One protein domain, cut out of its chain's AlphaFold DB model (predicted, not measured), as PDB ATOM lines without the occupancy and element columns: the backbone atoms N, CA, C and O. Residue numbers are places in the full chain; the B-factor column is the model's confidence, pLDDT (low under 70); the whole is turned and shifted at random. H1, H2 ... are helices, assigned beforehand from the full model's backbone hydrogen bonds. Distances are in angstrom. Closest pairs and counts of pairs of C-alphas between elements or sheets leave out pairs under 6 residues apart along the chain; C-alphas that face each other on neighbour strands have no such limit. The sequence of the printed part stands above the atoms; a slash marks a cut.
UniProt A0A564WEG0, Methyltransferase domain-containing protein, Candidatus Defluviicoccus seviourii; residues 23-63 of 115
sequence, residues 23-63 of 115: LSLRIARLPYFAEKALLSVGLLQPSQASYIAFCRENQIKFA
ATOM      1  N   LEU A  23      12.387  10.001   2.940       82.19
ATOM      2  CA  LEU A  23      13.326  10.808   2.153       82.19
ATOM      3  C   LEU A  23      13.121  12.315   2.380       82.19
ATOM      4  O   LEU A  23      14.087  13.076   2.423       82.19
ATOM      5  N   SER A  24      11.875  12.730   2.602       83.19
ATOM      6  CA  SER A  24      11.499  14.100   2.950       83.19
ATOM      7  C   SER A  24      12.279  14.625   4.156       83.19
ATOM      8  O   SER A  24      12.724  15.766   4.138       83.19
ATOM      9  N   LEU A  25      12.560  13.798   5.167       85.06
ATOM     10  CA  LEU A  25      13.354  14.215   6.326       85.06
ATOM     11  C   LEU A  25      14.845  14.374   6.026       85.06
ATOM     12  O   LEU A  25      15.514  15.194   6.657       85.06
ATOM     13  N   ARG A  26      15.379  13.634   5.048       84.38
ATOM     14  CA  ARG A  26      16.748  13.865   4.560       84.38
ATOM     15  C   ARG A  26      16.841  15.219   3.859       84.38
ATOM     16  O   ARG A  26      17.782  15.963   4.115       84.38
ATOM     17  N   ILE A  27      15.835  15.566   3.053       82.69
ATOM     18  CA  ILE A  27      15.739  16.879   2.394       82.69
ATOM     19  C   ILE A  27      15.475  17.988   3.423       82.69
ATOM     20  O   ILE A  27      16.050  19.067   3.318       82.69
ATOM     21  N   ALA A  28      14.699  17.715   4.476       82.81
ATOM     22  CA  ALA A  28      14.420  18.671   5.546       82.81
ATOM     23  C   ALA A  28      15.687  19.164   6.267       82.81
ATOM     24  O   ALA A  28      15.695  20.280   6.788       82.81
ATOM     25  N   ARG A  29      16.762  18.364   6.268       83.88
ATOM     26  CA  ARG A  29      18.076  18.732   6.823       83.88
ATOM     27  C   ARG A  29      18.936  19.580   5.881       83.88
ATOM     28  O   ARG A  29      19.937  20.130   6.332       83.88
ATOM     29  N   LEU A  30      18.592  19.671   4.596       83.69
ATOM     30  CA  LEU A  30      19.333  20.491   3.640       83.69
ATOM     31  C   LEU A  30      19.027  21.985   3.841       83.69
ATOM     32  O   LEU A  30      17.929  22.336   4.290       83.69
ATOM     33  N   PRO A  31      19.963  22.881   3.474       83.94
ATOM     34  CA  PRO A  31      19.708  24.315   3.463       83.94
ATOM     35  C   PRO A  31      18.493  24.679   2.603       83.94
ATOM     36  O   PRO A  31      18.253  24.077   1.557       83.94
ATOM     37  N   TYR A  32      17.773  25.733   2.990       83.56
ATOM     38  CA  TYR A  32      16.541  26.168   2.320       83.56
ATOM     39  C   TYR A  32      16.701  26.434   0.809       83.56
ATOM     40  O   TYR A  32      15.781  26.198   0.028       83.56
ATOM     41  N   PHE A  33      17.882  26.878   0.363       87.69
ATOM     42  CA  PHE A  33      18.146  27.089  -1.063       87.69
ATOM     43  C   PHE A  33      18.176  25.779  -1.870       87.69
ATOM     44  O   PHE A  33      17.797  25.787  -3.037       87.69
ATOM     45  N   ALA A  34      18.584  24.659  -1.263       87.69
ATOM     46  CA  ALA A  34      18.633  23.363  -1.937       87.69
ATOM     47  C   ALA A  34      17.217  22.834  -2.205       87.69
ATOM     48  O   ALA A  34      16.930  22.358  -3.298       87.69
ATOM     49  N   GLU A  35      16.307  22.996  -1.243       85.75
ATOM     50  CA  GLU A  35      14.887  22.677  -1.423       85.75
ATOM     51  C   GLU A  35      14.249  23.527  -2.532       85.75
ATOM     52  O   GLU A  35      13.570  22.990  -3.406       85.75
ATOM     53  N   LYS A  36      14.523  24.841  -2.555       87.06
ATOM     54  CA  LYS A  36      14.066  25.729  -3.636       87.06
ATOM     55  C   LYS A  36      14.597  25.308  -5.004       87.06
ATOM     56  O   LYS A  36      13.838  25.322  -5.972       87.06
ATOM     57  N   ALA A  37      15.871  24.925  -5.085       90.50
ATOM     58  CA  ALA A  37      16.456  24.427  -6.323       90.50
ATOM     59  C   ALA A  37      15.728  23.157  -6.795       90.50
ATOM     60  O   ALA A  37      15.268  23.125  -7.934       90.50
ATOM     61  N   LEU A  38      15.525  22.173  -5.908       89.38
ATOM     62  CA  LEU A  38      14.803  20.930  -6.210       89.38
ATOM     63  C   LEU A  38      13.360  21.174  -6.681       89.38
ATOM     64  O   LEU A  38      12.909  20.505  -7.609       89.38
ATOM     65  N   LEU A  39      12.661  22.155  -6.099       88.56
ATOM     66  CA  LEU A  39      11.340  22.590  -6.571       88.56
ATOM     67  C   LEU A  39      11.407  23.182  -7.981       88.56
ATOM     68  O   LEU A  39      10.607  22.822  -8.837       88.56
ATOM     69  N   SER A  40      12.370  24.073  -8.232       88.56
ATOM     70  CA  SER A  40      12.482  24.781  -9.514       88.56
ATOM     71  C   SER A  40      12.782  23.861 -10.700       88.56
ATOM     72  O   SER A  40      12.308  24.117 -11.801       88.56
ATOM     73  N   VAL A  41      13.513  22.765 -10.467       92.75
ATOM     74  CA  VAL A  41      13.822  21.752 -11.490       92.75
ATOM     75  C   VAL A  41      12.798  20.610 -11.544       92.75
ATOM     76  O   VAL A  41      12.983  19.660 -12.299       92.75
ATOM     77  N   GLY A  42      11.729  20.669 -10.738       87.94
ATOM     78  CA  GLY A  42      10.659  19.664 -10.723       87.94
ATOM     79  C   GLY A  42      11.013  18.333 -10.047       87.94
ATOM     80  O   GLY A  42      10.244  17.380 -10.148       87.94
ATOM     81  N   LEU A  43      12.143  18.253  -9.336       88.38
ATOM     82  CA  LEU A  43      12.540  17.067  -8.560       88.38
ATOM     83  C   LEU A  43      11.818  16.967  -7.208       88.38
ATOM     84  O   LEU A  43      11.902  15.936  -6.538       88.38
ATOM     85  N   LEU A  44      11.118  18.027  -6.801       87.56
ATOM     86  CA  LEU A  44      10.272  18.060  -5.616       87.56
ATOM     87  C   LEU A  44       8.890  18.598  -5.991       87.56
ATOM     88  O   LEU A  44       8.774  19.638  -6.635       87.56
ATOM     89  N   GLN A  45       7.835  17.904  -5.578       88.88
ATOM     90  CA  GLN A  45       6.463  18.377  -5.742       88.88
ATOM     91  C   GLN A  45       6.079  19.357  -4.619       88.88
ATOM     92  O   GLN A  45       6.564  19.213  -3.492       88.88
ATOM     93  N   PRO A  46       5.140  20.297  -4.852       87.06
ATOM     94  CA  PRO A  46       4.654  21.204  -3.807       87.06
ATOM     95  C   PRO A  46       4.133  20.473  -2.561       87.06
ATOM     96  O   PRO A  46       4.395  20.889  -1.437       87.06
ATOM     97  N   SER A  47       3.461  19.332  -2.744       87.12
ATOM     98  CA  SER A  47       2.981  18.472  -1.654       87.12
ATOM     99  C   SER A  47       4.117  17.906  -0.787       87.12
ATOM    100  O   SER A  47       3.949  17.764   0.428       87.12
ATOM    101  N   GLN A  48       5.272  17.605  -1.389       88.31
ATOM    102  CA  GLN A  48       6.465  17.138  -0.684       88.31
ATOM    103  C   GLN A  48       7.143  18.288   0.067       88.31
ATOM    104  O   GLN A  48       7.531  18.094   1.215       88.31
ATOM    105  N   ALA A  49       7.218  19.488  -0.521       88.06
ATOM    106  CA  ALA A  49       7.724  20.679   0.169       88.06
ATOM    107  C   ALA A  49       6.871  21.047   1.393       88.06
ATOM    108  O   ALA A  49       7.410  21.268   2.475       88.06
ATOM    109  N   SER A  50       5.540  21.002   1.277       90.44
ATOM    110  CA  SER A  50       4.646  21.206   2.427       90.44
ATOM    111  C   SER A  50       4.877  20.172   3.531       90.44
ATOM    112  O   SER A  50       4.864  20.514   4.711       90.44
ATOM    113  N   TYR A  51       5.127  18.908   3.174       90.50
ATOM    114  CA  TYR A  51       5.456  17.881   4.164       90.50
ATOM    115  C   TYR A  51       6.831  18.106   4.809       90.50
ATOM    116  O   TYR A  51       6.973  17.946   6.016       90.50
ATOM    117  N   ILE A  52       7.828  18.536   4.039       90.56
ATOM    118  CA  ILE A  52       9.149  18.907   4.560       90.56
ATOM    119  C   ILE A  52       9.036  20.066   5.562       90.56
ATOM    120  O   ILE A  52       9.634  20.005   6.639       90.56
ATOM    121  N   ALA A  53       8.248  21.097   5.247       90.50
ATOM    122  CA  ALA A  53       7.966  22.199   6.162       90.50
ATOM    123  C   ALA A  53       7.278  21.703   7.446       90.50
ATOM    124  O   ALA A  53       7.750  22.005   8.541       90.50
ATOM    125  N   PHE A  54       6.253  20.854   7.310       92.25
ATOM    126  CA  PHE A  54       5.566  20.213   8.433       92.25
ATOM    127  C   PHE A  54       6.526  19.424   9.339       92.25
ATOM    128  O   PHE A  54       6.466  19.554  10.562       92.25
ATOM    129  N   CYS A  55       7.443  18.641   8.759       91.75
ATOM    130  CA  CYS A  55       8.456  17.901   9.510       91.75
ATOM    131  C   CYS A  55       9.349  18.827  10.345       91.75
ATOM    132  O   CYS A  55       9.649  18.503  11.494       91.75
ATOM    133  N   ARG A  56       9.774  19.971   9.785       89.81
ATOM    134  CA  ARG A  56      10.605  20.951  10.505       89.81
ATOM    135  C   ARG A  56       9.838  21.601  11.651       89.81
ATOM    136  O   ARG A  56      10.363  21.670  12.758       89.81
ATOM    137  N   GLU A  57       8.608  22.034  11.390       91.56
ATOM    138  CA  GLU A  57       7.737  22.676  12.380       91.56
ATOM    139  C   GLU A  57       7.435  21.750  13.564       91.56
ATOM    140  O   GLU A  57       7.515  22.164  14.717       91.56
ATOM    141  N   ASN A  58       7.189  20.467  13.290       92.50
ATOM    142  CA  ASN A  58       6.886  19.460  14.310       92.50
ATOM    143  C   ASN A  58       8.130  18.753  14.872       92.50
ATOM    144  O   ASN A  58       8.004  17.765  15.597       92.50
ATOM    145  N   GLN A  59       9.331  19.233  14.533       92.00
ATOM    146  CA  GLN A  59      10.610  18.690  15.002       92.00
ATOM    147  C   GLN A  59      10.758  17.174  14.782       92.00
ATOM    148  O   GLN A  59      11.382  16.475  15.586       92.00
ATOM    149  N   ILE A  60      10.197  16.659  13.685       94.06
ATOM    150  CA  ILE A  60      10.331  15.253  13.306       94.06
ATOM    151  C   ILE A  60      11.773  15.027  12.853       94.06
ATOM    152  O   ILE A  60      12.310  15.761  12.020       94.06
ATOM    153  N   LYS A  61      12.426  14.011  13.413       93.38
ATOM    154  CA  LYS A  61      13.835  13.716  13.155       93.38
ATOM    155  C   LYS A  61      13.962  12.488  12.263       93.38
ATOM    156  O   LYS A  61      13.287  11.486  12.462       93.38
ATOM    157  N   PHE A  62      14.897  12.533  11.316       93.50
ATOM    158  CA  PHE A  62      15.263  11.323  10.582       93.50
ATOM    159  C   PHE A  62      15.912  10.300  11.525       93.50
ATOM    160  O   PHE A  62      16.929  10.620  12.154       93.50
ATOM    161  N   ALA A  63      15.375   9.083  11.548       93.25
ATOM    162  CA  ALA A  63      16.039   7.900  12.081       93.25
ATOM    163  C   ALA A  63      15.587   6.651  11.319       93.25
ATOM    164  O   ALA A  63      14.412   6.499  10.996       93.25
TER     165      ALA A  63
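This is residues 23 to 63 of the 115 residues of the protein "Methyltransferase domain-containing protein" of Candidatus Defluviicoccus seviourii (UniProt A0A564WEG0). Three short helices make a small cluster: H2 and H3 run nearly antiparallel, well spaced, and H1 packs steeply on H3. A tail of residues 58 to 63 follows H3. The 41 printed residues hold H1, H2 and H3 in that order, with no named strand; the class is all helix. The whole is compact, with a radius of gyration of the C-alphas of 9.5 A, and spans 27 by 17 by 15 A.

H1, residues 23 to 28, begins at C-alpha 23 (13.326, 10.808, 2.153). H2, residues 32 to 40, measures 12.6 A. H3, residues 46 to 57, measures 16.5 A and ends at C-alpha 57 (7.737, 22.676, 12.380).

H1 and H3 touch at a steep tilt of 61 degrees, the same way; their closest C-alphas, Ala 28 and Ile 52, are 5.4 A apart. H1 and H2 are close but not clearly touching, with closest C-alphas Ile 27 and Glu 35 at 7.0 A. H2 and H3 form a helical hairpin at a shallow tilt of 14 degrees, opposite ways; they only just touch, with 3 pairs of C-alphas within 8 A, closest Leu 39 and Pro 46 at 7.4 A, and H3 does so with residues 46 to 49 alone. In H1, H2 and H3 every O i to N i+4 pair is within hydrogen-bond range.

The C-alphas farthest apart, Ser 40 and Ala 63, are 27.6 A apart. The printed part has no cut, both links are tight, and no printed residue is under 70 in pLDDT.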